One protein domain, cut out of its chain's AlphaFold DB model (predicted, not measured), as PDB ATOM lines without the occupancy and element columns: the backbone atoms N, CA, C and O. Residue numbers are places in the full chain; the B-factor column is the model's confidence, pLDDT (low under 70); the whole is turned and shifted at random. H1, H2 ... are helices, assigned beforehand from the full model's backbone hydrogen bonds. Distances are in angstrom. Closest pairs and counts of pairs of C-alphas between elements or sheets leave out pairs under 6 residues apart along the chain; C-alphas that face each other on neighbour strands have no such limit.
ATOM      1  N   PRO A 976     195.335 160.646 129.115       73.38
ATOM      2  CA  PRO A 976     194.046 161.341 129.131       73.38
ATOM      3  C   PRO A 976     193.428 161.462 130.532       73.38
ATOM      4  O   PRO A 976     192.953 162.534 130.902       73.38
ATOM      5  N   GLU A 977     193.473 160.398 131.337       72.44
ATOM      6  CA  GLU A 977     192.918 160.387 132.699       72.44
ATOM      7  C   GLU A 977     193.694 161.337 133.623       72.44
ATOM      8  O   GLU A 977     193.095 162.078 134.404       72.44
ATOM      9  N   ILE A 978     195.024 161.388 133.480       80.56
ATOM     10  CA  ILE A 978     195.869 162.361 134.187       80.56
ATOM     11  C   ILE A 978     195.541 163.791 133.725       80.56
ATOM     12  O   ILE A 978     195.436 164.691 134.556       80.56
ATOM     13  N   ALA A 979     195.337 164.032 132.425       83.00
ATOM     14  CA  ALA A 979     194.990 165.365 131.924       83.00
ATOM     15  C   ALA A 979     193.657 165.887 132.503       83.00
ATOM     16  O   ALA A 979     193.592 167.038 132.934       83.00
ATOM     17  N   ILE A 980     192.632 165.032 132.585       79.50
ATOM     18  CA  ILE A 980     191.325 165.363 133.184       79.50
ATOM     19  C   ILE A 980     191.455 165.615 134.698       79.50
ATOM     20  O   ILE A 980     190.847 166.547 135.235       79.50
ATOM     21  N   ALA A 981     192.287 164.836 135.394       80.88
ATOM     22  CA  ALA A 981     192.556 165.052 136.813       80.88
ATOM     23  C   ALA A 981     193.251 166.407 137.071       80.88
ATOM     24  O   ALA A 981     192.875 167.125 137.996       80.88
ATOM     25  N   LEU A 982     194.202 166.811 136.221       86.62
ATOM     26  CA  LEU A 982     194.892 168.106 136.333       86.62
ATOM     27  C   LEU A 982     193.970 169.307 136.049       86.62
ATOM     28  O   LEU A 982     194.066 170.316 136.747       86.62
ATOM     29  N   GLU A 983     193.041 169.196 135.093       85.69
ATOM     30  CA  GLU A 983     191.956 170.182 134.897       85.69
ATOM     31  C   GLU A 983     191.046 170.280 136.136       85.69
ATOM     32  O   GLU A 983     190.673 171.376 136.556       85.69
ATOM     33  N   THR A 984     190.747 169.148 136.781       80.94
ATOM     34  CA  THR A 984     189.919 169.113 137.999       80.94
ATOM     35  C   THR A 984     190.596 169.823 139.176       80.94
ATOM     36  O   THR A 984     189.935 170.558 139.910       80.94
ATOM     37  N   VAL A 985     191.913 169.649 139.356       84.31
ATOM     38  CA  VAL A 985     192.667 170.379 140.392       84.31
ATOM     39  C   VAL A 985     192.760 171.870 140.045       84.31
ATOM     40  O   VAL A 985     192.479 172.704 140.903       84.31
ATOM     41  N   LYS A 986     193.018 172.217 138.774       90.00
ATOM     42  CA  LYS A 986     192.998 173.607 138.281       90.00
ATOM     43  C   LYS A 986     191.702 174.338 138.639       90.00
ATOM     44  O   LYS A 986     191.764 175.438 139.183       90.00
ATOM     45  N   ALA A 987     190.545 173.733 138.372       86.69
ATOM     46  CA  ALA A 987     189.247 174.345 138.656       86.69
ATOM     47  C   ALA A 987     189.037 174.648 140.155       86.69
ATOM     48  O   ALA A 987     188.529 175.718 140.498       86.69
ATOM     49  N   LYS A 988     189.468 173.746 141.050       86.50
ATOM     50  CA  LYS A 988     189.348 173.930 142.508       86.50
ATOM     51  C   LYS A 988     190.177 175.115 143.017       86.50
ATOM     52  O   LYS A 988     189.665 175.931 143.779       86.50
ATOM     53  N   THR A 989     191.415 175.258 142.544       86.06
ATOM     54  CA  THR A 989     192.343 176.299 143.030       86.06
ATOM     55  C   THR A 989     191.912 177.699 142.596       86.06
ATOM     56  O   THR A 989     192.097 178.663 143.335       86.06
ATOM     57  N   ILE A 990     191.289 177.809 141.418       87.75
ATOM     58  CA  ILE A 990     190.670 179.049 140.928       87.75
ATOM     59  C   ILE A 990     189.478 179.440 141.817       87.75
ATOM     60  O   ILE A 990     189.385 180.577 142.278       87.75
ATOM     61  N   ALA A 991     188.576 178.494 142.099       79.81
ATOM     62  CA  ALA A 991     187.375 178.762 142.891       79.81
ATOM     63  C   ALA A 991     187.694 179.220 144.327       79.81
ATOM     64  O   ALA A 991     187.021 180.114 144.852       79.81
ATOM     65  N   GLU A 992     188.727 178.640 144.945       85.62
ATOM     66  CA  GLU A 992     189.072 178.911 146.342       85.62
ATOM     67  C   GLU A 992     189.821 180.243 146.519       85.62
ATOM     68  O   GLU A 992     189.462 181.042 147.384       85.62
ATOM     69  N   ALA A 993     190.728 180.595 145.600       87.50
ATOM     70  CA  ALA A 993     191.336 181.929 145.564       87.50
ATOM     71  C   ALA A 993     190.299 183.061 145.509       87.50
ATOM     72  O   ALA A 993     190.434 184.096 146.166       87.50
ATOM     73  N   GLN A 994     189.217 182.845 144.761       87.69
ATOM     74  CA  GLN A 994     188.122 183.802 144.655       87.69
ATOM     75  C   GLN A 994     187.252 183.849 145.922       87.69
ATOM     76  O   GLN A 994     186.612 184.875 146.164       87.69
ATOM     77  N   ARG A 995     187.226 182.794 146.755       85.31
ATOM     78  CA  ARG A 995     186.594 182.834 148.086       85.31
ATOM     79  C   ARG A 995     187.385 183.730 149.031       85.31
ATOM     80  O   ARG A 995     186.802 184.663 149.589       85.31
ATOM     81  N   GLU A 996     188.690 183.500 149.152       85.44
ATOM     82  CA  GLU A 996     189.536 184.238 150.095       85.44
ATOM     83  C   GLU A 996     189.565 185.744 149.800       85.44
ATOM     84  O   GLU A 996     189.484 186.555 150.725       85.44
ATOM     85  N   VAL A 997     189.592 186.150 148.521       87.81
ATOM     86  CA  VAL A 997     189.506 187.575 148.133       87.81
ATOM     87  C   VAL A 997     188.235 188.231 148.675       87.81
ATOM     88  O   VAL A 997     188.305 189.319 149.248       87.81
ATOM     89  N   ARG A 998     187.077 187.567 148.557       82.81
ATOM     90  CA  ARG A 998     185.801 188.099 149.067       82.81
ATOM     91  C   ARG A 998     185.810 188.215 150.595       82.81
ATOM     92  O   ARG A 998     185.383 189.242 151.123       82.81
ATOM     93  N   GLN A 999     186.355 187.221 151.299       80.25
ATOM     94  CA  GLN A 999     186.505 187.261 152.761       80.25
ATOM     95  C   GLN A 999     187.448 188.389 153.213       80.25
ATOM     96  O   GLN A 999     187.140 189.106 154.167       80.25
ATOM     97  N   ALA A1000     188.554 188.623 152.500       80.69
ATOM     98  CA  ALA A1000     189.488 189.708 152.801       80.69
ATOM     99  C   ALA A1000     188.922 191.108 152.506       80.69
ATOM    100  O   ALA A1000     189.243 192.071 153.211       80.69
ATOM    101  N   GLU A1001     188.046 191.249 151.509       81.56
ATOM    102  CA  GLU A1001     187.304 192.492 151.274       81.56
ATOM    103  C   GLU A1001     186.214 192.754 152.320       81.56
ATOM    104  O   GLU A1001     185.967 193.914 152.650       81.56
ATOM    105  N   GLN A1002     185.566 191.709 152.840       74.44
ATOM    106  CA  GLN A1002     184.542 191.824 153.883       74.44
ATOM    107  C   GLN A1002     185.164 192.133 155.256       74.44
ATOM    108  O   GLN A1002     184.725 193.064 155.929       74.44
ATOM    109  N   THR A1003     186.260 191.456 155.610       74.75
ATOM    110  CA  THR A1003     187.054 191.725 156.829       74.75
ATOM    111  C   THR A1003     187.567 193.170 156.849       74.75
ATOM    112  O   THR A1003     187.455 193.878 157.847       74.75
ATOM    113  N   ALA A1004     188.041 193.674 155.702       72.31
ATOM    114  CA  ALA A1004     188.486 195.061 155.559       72.31
ATOM    115  C   ALA A1004     187.353 196.114 155.593       72.31
ATOM    116  O   ALA A1004     187.649 197.304 155.467       72.31
ATOM    117  N   LYS A1005     186.082 195.703 155.732       77.19
ATOM    118  CA  LYS A1005     184.911 196.585 155.887       77.19
ATOM    119  C   LYS A1005     184.319 196.562 157.301       77.19
ATOM    120  O   LYS A1005     183.802 197.597 157.708       77.19
ATOM    121  N   SER A1006     184.386 195.446 158.043       72.06
ATOM    122  CA  SER A1006     183.891 195.402 159.436       72.06
ATOM    123  C   SER A1006     184.883 195.981 160.450       72.06
ATOM    124  O   SER A1006     184.465 196.521 161.468       72.06
ATOM    125  N   TYR A1020     186.691 185.142 158.125       63.69
ATOM    126  CA  TYR A1020     187.527 186.336 158.020       63.69
ATOM    127  C   TYR A1020     188.926 185.956 157.522       63.69
ATOM    128  O   TYR A1020     189.513 184.995 158.011       63.69
ATOM    129  N   ARG A1021     189.477 186.728 156.579       70.50
ATOM    130  CA  ARG A1021     190.812 186.519 155.986       70.50
ATOM    131  C   ARG A1021     191.564 187.843 155.920       70.50
ATOM    132  O   ARG A1021     190.959 188.885 155.660       70.50
ATOM    133  N   ARG A1022     192.887 187.843 156.109       73.94
ATOM    134  CA  ARG A1022     193.696 189.055 155.877       73.94
ATOM    135  C   ARG A1022     193.995 189.205 154.384       73.94
ATOM    136  O   ARG A1022     194.088 188.229 153.644       73.94
ATOM    137  N   ARG A1023     194.215 190.446 153.928       75.25
ATOM    138  CA  ARG A1023     194.568 190.757 152.521       75.25
ATOM    139  C   ARG A1023     195.847 190.064 152.029       75.25
ATOM    140  O   ARG A1023     196.075 190.010 150.827       75.25
ATOM    141  N   GLU A1024     196.674 189.566 152.942       72.44
ATOM    142  CA  GLU A1024     197.940 188.887 152.654       72.44
ATOM    143  C   GLU A1024     197.767 187.370 152.449       72.44
ATOM    144  O   GLU A1024     198.503 186.792 151.654       72.44
ATOM    145  N   GLU A1025     196.766 186.752 153.088       76.56
ATOM    146  CA  GLU A1025     196.365 185.346 152.880       76.56
ATOM    147  C   GLU A1025     195.676 185.198 151.517       76.56
ATOM    148  O   GLU A1025     196.183 184.516 150.631       76.56
ATOM    149  N   ALA A1026     194.638 186.005 151.262       77.75
ATOM    150  CA  ALA A1026     193.947 186.028 149.969       77.75
ATOM    151  C   ALA A1026     194.883 186.340 148.782       77.75
ATOM    152  O   ALA A1026     194.669 185.889 147.655       77.75
ATOM    153  N   ALA A1027     195.960 187.098 149.020       76.75
ATOM    154  CA  ALA A1027     196.985 187.347 148.014       76.75
ATOM    155  C   ALA A1027     197.858 186.112 147.714       76.75
ATOM    156  O   ALA A1027     198.466 186.070 146.643       76.75
ATOM    157  N   ALA A1028     197.970 185.136 148.618       83.62
ATOM    158  CA  ALA A1028     198.637 183.853 148.389       83.62
ATOM    159  C   ALA A1028     197.772 182.918 147.527       83.62
ATOM    160  O   ALA A1028     198.256 182.405 146.515       83.62
ATOM    161  N   ALA A1029     196.475 182.786 147.823       76.81
ATOM    162  CA  ALA A1029     195.578 181.961 147.012       76.81
ATOM    163  C   ALA A1029     195.411 182.497 145.571       76.81
ATOM    164  O   ALA A1029     195.517 181.730 144.615       76.81
ATOM    165  N   VAL A1030     195.322 183.820 145.363       81.75
ATOM    166  CA  VAL A1030     195.331 184.440 144.008       81.75
ATOM    167  C   VAL A1030     196.630 184.173 143.224       81.75
ATOM    168  O   VAL A1030     196.660 184.265 141.991       81.75
ATOM    169  N   ARG A1031     197.734 183.832 143.904       83.06
ATOM    170  CA  ARG A1031     198.979 183.388 143.254       83.06
ATOM    171  C   ARG A1031     198.975 181.889 142.952       83.06
ATOM    172  O   ARG A1031     199.519 181.505 141.916       83.06
ATOM    173  N   ALA A1032     198.299 181.074 143.759       82.81
ATOM    174  CA  ALA A1032     198.032 179.672 143.447       82.81
ATOM    175  C   ALA A1032     197.122 179.517 142.210       82.81
ATOM    176  O   ALA A1032     197.526 178.855 141.252       82.81
ATOM    177  N   GLU A1033     195.978 180.220 142.178       84.12
ATOM    178  CA  GLU A1033     195.060 180.352 141.027       84.12
ATOM    179  C   GLU A1033     195.839 180.639 139.736       84.12
ATOM    180  O   GLU A1033     195.854 179.835 138.801       84.12
ATOM    181  N   LYS A1034     196.598 181.740 139.714       79.62
ATOM    182  CA  LYS A1034     197.357 182.149 138.524       79.62
ATOM    183  C   LYS A1034     198.480 181.193 138.147       79.62
ATOM    184  O   LYS A1034     198.830 181.133 136.969       79.62
ATOM    185  N   SER A1035     199.053 180.455 139.096       82.31
ATOM    186  CA  SER A1035     200.072 179.457 138.769       82.31
ATOM    187  C   SER A1035     199.466 178.254 138.050       82.31
ATOM    188  O   SER A1035     200.001 177.838 137.018       82.31
ATOM    189  N   ILE A1036     198.340 177.726 138.543       78.62
ATOM    190  CA  ILE A1036     197.708 176.542 137.948       78.62
ATOM    191  C   ILE A1036     196.954 176.864 136.652       78.62
ATOM    192  O   ILE A1036     196.944 176.049 135.730       78.62
ATOM    193  N   GLU A1037     196.408 178.078 136.510       80.25
ATOM    194  CA  GLU A1037     195.857 178.551 135.236       80.25
ATOM    195  C   GLU A1037     196.909 178.565 134.124       80.25
ATOM    196  O   GLU A1037     196.634 178.119 133.008       80.25
ATOM    197  N   GLN A1038     198.103 179.081 134.438       55.78
ATOM    198  CA  GLN A1038     199.176 179.318 133.471       55.78
ATOM    199  C   GLN A1038     200.034 178.072 133.210       55.78
ATOM    200  O   GLN A1038     200.633 177.972 132.141       55.78
ATOM    201  N   ASN A1039     200.119 177.133 134.160       72.06
ATOM    202  CA  ASN A1039     200.832 175.861 134.002       72.06
ATOM    203  C   ASN A1039     200.099 174.708 134.731       72.06
ATOM    204  O   ASN A1039     200.591 174.237 135.757       72.06
ATOM    205  N   PRO A1040     198.986 174.167 134.198       70.94
ATOM    206  CA  PRO A1040     198.317 172.996 134.791       70.94
ATOM    207  C   PRO A1040     199.198 171.734 134.783       70.94
ATOM    208  O   PRO A1040     198.956 170.789 135.529       70.94
ATOM    209  N   SER A1041     200.257 171.722 133.969       62.50
ATOM    210  CA  SER A1041     201.292 170.686 133.915       62.50
ATOM    211  C   SER A1041     202.487 170.931 134.859       62.50
ATOM    212  O   SER A1041     203.549 170.341 134.662       62.50
ATOM    213  N   LYS A1042     202.347 171.798 135.874       74.94
ATOM    214  CA  LYS A1042     203.331 172.001 136.953       74.94
ATOM    215  C   LYS A1042     202.653 172.208 138.309       74.94
ATOM    216  O   LYS A1042     201.672 172.942 138.333       74.94
ATOM    217  N   PRO A1043     203.200 171.657 139.411       74.56
ATOM    218  CA  PRO A1043     202.626 171.831 140.741       74.56
ATOM    219  C   PRO A1043     202.562 173.309 141.150       74.56
ATOM    220  O   PRO A1043     203.461 174.094 140.826       74.56
ATOM    221  N   VAL A1044     201.508 173.665 141.886       83.62
ATOM    222  CA  VAL A1044     201.321 174.973 142.533       83.62
ATOM    223  C   VAL A1044     202.529 175.319 143.441       83.62
ATOM    224  O   VAL A1044     203.137 174.413 144.015       83.62
ATOM    225  N   PRO A1045     202.919 176.598 143.608       75.12
ATOM    226  CA  PRO A1045     203.986 176.993 144.528       75.12
ATOM    227  C   PRO A1045     203.503 176.979 145.982       75.12
ATOM    228  O   PRO A1045     202.369 177.366 146.247       75.12
ATOM    229  N   THR A1046     204.371 176.600 146.918       78.50
ATOM    230  CA  THR A1046     204.159 176.757 148.370       78.50
ATOM    231  C   THR A1046     204.298 178.224 148.786       78.50
ATOM    232  O   THR A1046     205.246 178.879 148.346       78.50
ATOM    233  N   GLU A1047     203.450 178.728 149.684       78.12
ATOM    234  CA  GLU A1047     203.664 180.016 150.361       78.12
ATOM    235  C   GLU A1047     203.186 180.005 151.824       78.12
ATOM    236  O   GLU A1047     202.189 179.379 152.150       78.12
ATOM    237  N   VAL A1048     203.861 180.772 152.690       64.19
ATOM    238  CA  VAL A1048     203.677 180.778 154.162       64.19
ATOM    239  C   VAL A1048     202.256 181.136 154.631       64.19
ATOM    240  O   VAL A1048     201.859 180.722 155.714       64.19
ATOM    241  N   ASN A1049     201.493 181.881 153.826       71.75
ATOM    242  CA  ASN A1049     200.130 182.321 154.152       71.75
ATOM    243  C   ASN A1049     199.068 181.626 153.273       71.75
ATOM    244  O   ASN A1049     198.019 182.213 153.015       71.75
ATOM    245  N   GLN A1050     199.350 180.432 152.739       77.25
ATOM    246  CA  GLN A1050     198.340 179.631 152.040       77.25
ATOM    247  C   GLN A1050     197.359 178.997 153.028       77.25
ATOM    248  O   GLN A1050     197.732 178.587 154.125       77.25
ATOM    249  N   SER A1051     196.103 178.887 152.606       77.25
ATOM    250  CA  SER A1051     195.129 177.991 153.215       77.25
ATOM    251  C   SER A1051     195.563 176.524 153.028       77.25
ATOM    252  O   SER A1051     196.075 176.175 151.954       77.25
ATOM    253  N   PRO A1052     195.354 175.638 154.021       82.69
ATOM    254  CA  PRO A1052     195.606 174.201 153.872       82.69
ATOM    255  C   PRO A1052     194.864 173.573 152.682       82.69
ATOM    256  O   PRO A1052     195.369 172.650 152.049       82.69
ATOM    257  N   GLU A1053     193.729 174.143 152.276       81.06
ATOM    258  CA  GLU A1053     192.989 173.796 151.061       81.06
ATOM    259  C   GLU A1053     193.826 173.988 149.785       81.06
ATOM    260  O   GLU A1053     193.807 173.135 148.892       81.06
ATOM    261  N   ILE A1054     194.576 175.092 149.687       84.25
ATOM    262  CA  ILE A1054     195.503 175.365 148.580       84.25
ATOM    263  C   ILE A1054     196.742 174.459 148.682       84.25
ATOM    264  O   ILE A1054     197.255 174.006 147.655       84.25
ATOM    265  N   GLU A1055     197.192 174.124 149.894       85.88
ATOM    266  CA  GLU A1055     198.301 173.184 150.117       85.88
ATOM    267  C   GLU A1055     197.946 171.735 149.726       85.88
ATOM    268  O   GLU A1055     198.754 171.049 149.095       85.88
ATOM    269  N   HIS A1056     196.723 171.280 150.014       83.00
ATOM    270  CA  HIS A1056     196.222 169.963 149.607       83.00
ATOM    271  C   HIS A1056     196.119 169.861 148.082       83.00
ATOM    272  O   HIS A1056     196.607 168.909 147.474       83.00
ATOM    273  N   GLN A1057     195.552 170.880 147.431       88.12
ATOM    274  CA  GLN A1057     195.436 170.925 145.969       88.12
ATOM    275  C   GLN A1057     196.812 170.982 145.285       88.12
ATOM    276  O   GLN A1057     197.025 170.356 144.244       88.12
ATOM    277  N   ARG A1058     197.782 171.670 145.903       86.88
ATOM    278  CA  ARG A1058     199.196 171.662 145.500       86.88
ATOM    279  C   ARG A1058     199.807 170.256 145.564       86.88
ATOM    280  O   ARG A1058     200.536 169.877 144.644       86.88
ATOM    281  N   ALA A1059     199.505 169.485 146.610       87.69
ATOM    282  CA  ALA A1059     199.967 168.104 146.768       87.69
ATOM    283  C   ALA A1059     199.317 167.144 145.750       87.69
ATOM    284  O   ALA A1059     200.037 166.403 145.075       87.69
ATOM    285  N   ASP A1060     197.993 167.222 145.562       83.94
ATOM    286  CA  ASP A1060     197.248 166.439 144.560       83.94
ATOM    287  C   ASP A1060     197.833 166.628 143.150       83.94
ATOM    288  O   ASP A1060     198.089 165.662 142.422       83.94
ATOM    289  N   GLN A1061     198.104 167.882 142.764       89.12
ATOM    290  CA  GLN A1061     198.682 168.186 141.456       89.12
ATOM    291  C   GLN A1061     200.102 167.620 141.300       89.12
ATOM    292  O   GLN A1061     200.456 167.124 140.227       89.12
ATOM    293  N   ALA A1062     200.924 167.680 142.354       83.06
ATOM    294  CA  ALA A1062     202.283 167.144 142.334       83.06
ATOM    295  C   ALA A1062     202.290 165.619 142.132       83.06
ATOM    296  O   ALA A1062     203.027 165.122 141.277       83.06
ATOM    297  N   ALA A1063     201.423 164.893 142.846       87.69
ATOM    298  CA  ALA A1063     201.299 163.441 142.734       87.69
ATOM    299  C   ALA A1063     200.870 162.997 141.322       87.69
ATOM    300  O   ALA A1063     201.482 162.101 140.739       87.69
ATOM    301  N   LEU A1064     199.874 163.666 140.727       85.25
ATOM    302  CA  LEU A1064     199.395 163.368 139.369       85.25
ATOM    303  C   LEU A1064     200.464 163.623 138.292       85.25
ATOM    304  O   LEU A1064     200.565 162.878 137.314       85.25
ATOM    305  N   LEU A1065     201.301 164.649 138.462       86.12
ATOM    306  CA  LEU A1065     202.409 164.925 137.540       86.12
ATOM    307  C   LEU A1065     203.553 163.916 137.694       86.12
ATOM    308  O   LEU A1065     204.121 163.483 136.691       86.12
ATOM    309  N   GLN A1066     203.840 163.483 138.921       86.56
ATOM    310  CA  GLN A1066     204.810 162.424 139.192       86.56
ATOM    311  C   GLN A1066     204.346 161.075 138.609       86.56
ATOM    312  O   GLN A1066     205.142 160.360 137.994       86.56
ATOM    313  N   GLU A1067     203.051 160.752 138.698       83.38
ATOM    314  CA  GLU A1067     202.461 159.599 138.008       83.38
ATOM    315  C   GLU A1067     202.677 159.702 136.486       83.38
ATOM    316  O   GLU A1067     203.199 158.768 135.871       83.38
ATOM    317  N   ARG A1068     202.410 160.871 135.884       85.38
ATOM    318  CA  ARG A1068     202.614 161.109 134.444       85.38
ATOM    319  C   ARG A1068     204.061 160.881 134.000       85.38
ATOM    320  O   ARG A1068     204.298 160.193 133.004       85.38
ATOM    321  N   GLU A1069     205.035 161.420 134.734       66.50
ATOM    322  CA  GLU A1069     206.453 161.256 134.391       66.50
ATOM    323  C   GLU A1069     206.940 159.811 134.590       66.50
ATOM    324  O   GLU A1069     207.674 159.293 133.742       66.50
ATOM    325  N   THR A1070     206.489 159.107 135.637       83.69
ATOM    326  CA  THR A1070     206.831 157.682 135.816       83.69
ATOM    327  C   THR A1070     206.204 156.774 134.753       83.69
ATOM    328  O   THR A1070     206.754 155.702 134.480       83.69
ATOM    329  N   ASN A1071     205.098 157.187 134.125       75.94
ATOM    330  CA  ASN A1071     204.469 156.459 133.019       75.94
ATOM    331  C   ASN A1071     205.265 156.630 131.725       75.94
ATOM    332  O   ASN A1071     205.662 155.630 131.123       75.94
ATOM    333  N   ALA A1072     205.627 157.866 131.367       77.25
ATOM    334  CA  ALA A1072     206.500 158.136 130.223       77.25
ATOM    335  C   ALA A1072     207.850 157.391 130.326       77.25
ATOM    336  O   ALA A1072     208.308 156.779 129.359       77.25
ATOM    337  N   GLN A1073     208.465 157.366 131.516       64.69
ATOM    338  CA  GLN A1073     209.719 156.637 131.753       64.69
ATOM    339  C   GLN A1073     209.583 155.111 131.608       64.69
ATOM    340  O   GLN A1073     210.552 154.451 131.225       64.69
ATOM    341  N   LYS A1074     208.402 154.534 131.879       66.81
ATOM    342  CA  LYS A1074     208.156 153.094 131.705       66.81
ATOM    343  C   LYS A1074     208.043 152.724 130.224       66.81
ATOM    344  O   LYS A1074     208.721 151.793 129.797       66.81
ATOM    345  N   THR A1075     207.294 153.502 129.441       61.03
ATOM    346  CA  THR A1075     207.170 153.318 127.984       61.03
ATOM    347  C   THR A1075     208.529 153.414 127.286       61.03
ATOM    348  O   THR A1075     208.851 152.585 126.441       61.03
ATOM    349  N   ILE A1076     209.382 154.362 127.694       57.34
ATOM    350  CA  ILE A1076     210.739 154.518 127.139       57.34
ATOM    351  C   ILE A1076     211.659 153.345 127.530       57.34
ATOM    352  O   ILE A1076     212.477 152.911 126.719       57.34
ATOM    353  N   ARG A1077     211.518 152.777 128.739       57.84
ATOM    354  CA  ARG A1077     212.267 151.573 129.159       57.84
ATOM    355  C   ARG A1077     211.879 150.297 128.402       57.84
ATOM    356  O   ARG A1077     212.655 149.352 128.431       57.84
ATOM    357  N   GLN A1078     210.722 150.262 127.742       56.97
ATOM    358  CA  GLN A1078     210.260 149.116 126.946       56.97
ATOM    359  C   GLN A1078     210.680 149.180 125.464       56.97
ATOM    360  O   GLN A1078     210.396 148.251 124.719       56.97
ATOM    361  N   GLN A1079     211.355 150.251 125.028       54.06
ATOM    362  CA  GLN A1079     211.734 150.492 123.626       54.06
ATOM    363  C   GLN A1079     213.257 150.416 123.394       54.06
ATOM    364  O   GLN A1079     213.805 151.219 122.633       54.06
TER     365      GLN A1079
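What this domain is: This is residues 976 to 1006 and 1020 to 1079 of the 1081 residues of an uncharacterized protein of Rhizobium oryzae (UniProt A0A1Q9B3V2). One long helix, H1, has two helices alongside it, both running against it: H2 beside one part of H1 and H3 shifted toward the first residues of H1, in a staggered three-helix bundle whose end, residues 1069 to 1079, sticks out as a free arm. Between H2 and H3 the chain folds back through a loop, residues 1039 to 1051, and H3 runs the same way as H2. The printed part has 91 residues with three named helices, in the order H1, H2, H3, and no named strand; the class is all helix. It is loose, with a radius of gyration of the C-alphas of 15.8 A, and its outline is a rod spanning 63 by 22 by 18 A, part of that length made by the free end of H3.

Where its parts are: H1, the longest helix, holds residues 976 to 1006 and measures 46.7 A from C-alpha 976 at (194.046, 161.341, 129.131) to C-alpha 1006 at (183.891, 195.402, 159.436). H3 holds residues 1052 to 1077 and measures 37.4 A, ending with C-alpha 1077 at (212.267, 151.573, 129.159). H2, residues 1026 to 1038, measures 18.6 A.

How they stand to each other: H1 touches H2 with residues 986 to 1000 alone, and the closest C-alphas, those of Ala 993 and Ala 1029, are 4.5 A apart. The two run opposite ways at a shallow tilt of 25 degrees. H1 touches H3 with residues 978 to 992 alone, and the closest C-alphas, those of Val 985 and Gln 1057, are 6.3 A apart. These two run opposite ways at a shallow tilt of 17 degrees. H2 and H3 are close but not clearly touching: the closest C-alphas, those of Ala 1029 and Ile 1054, are 6.8 A apart. They run the same way at a shallow tilt of 23 degrees, with their centres 18.9 A apart. In H3 every O i to N i+4 pair is within hydrogen-bond range; in H1 25 of 27 pairs are, and in H2 8 of 9.

The domain as a whole: The two C-alphas farthest apart, those of Ser 1006 and Gln 1079, are 63.8 A from each other. Without residues 1069 to 1079, which stand free and of which 1069 to 1077 belong to H3, the body spans 46 by 20 by 17 A. Residues 1007 to 1019 are not printed; across this cut, on the way from H1 to H2, C-alphas 1006 and 1020 are 9.9 A apart. The link from H2 to H3, 13 residues, is long. The mean pLDDT of the printed part is 78.3, and 12 residues are under 70: 1020, 1038, 1041, 1048, 1069 and 1073 to 1079.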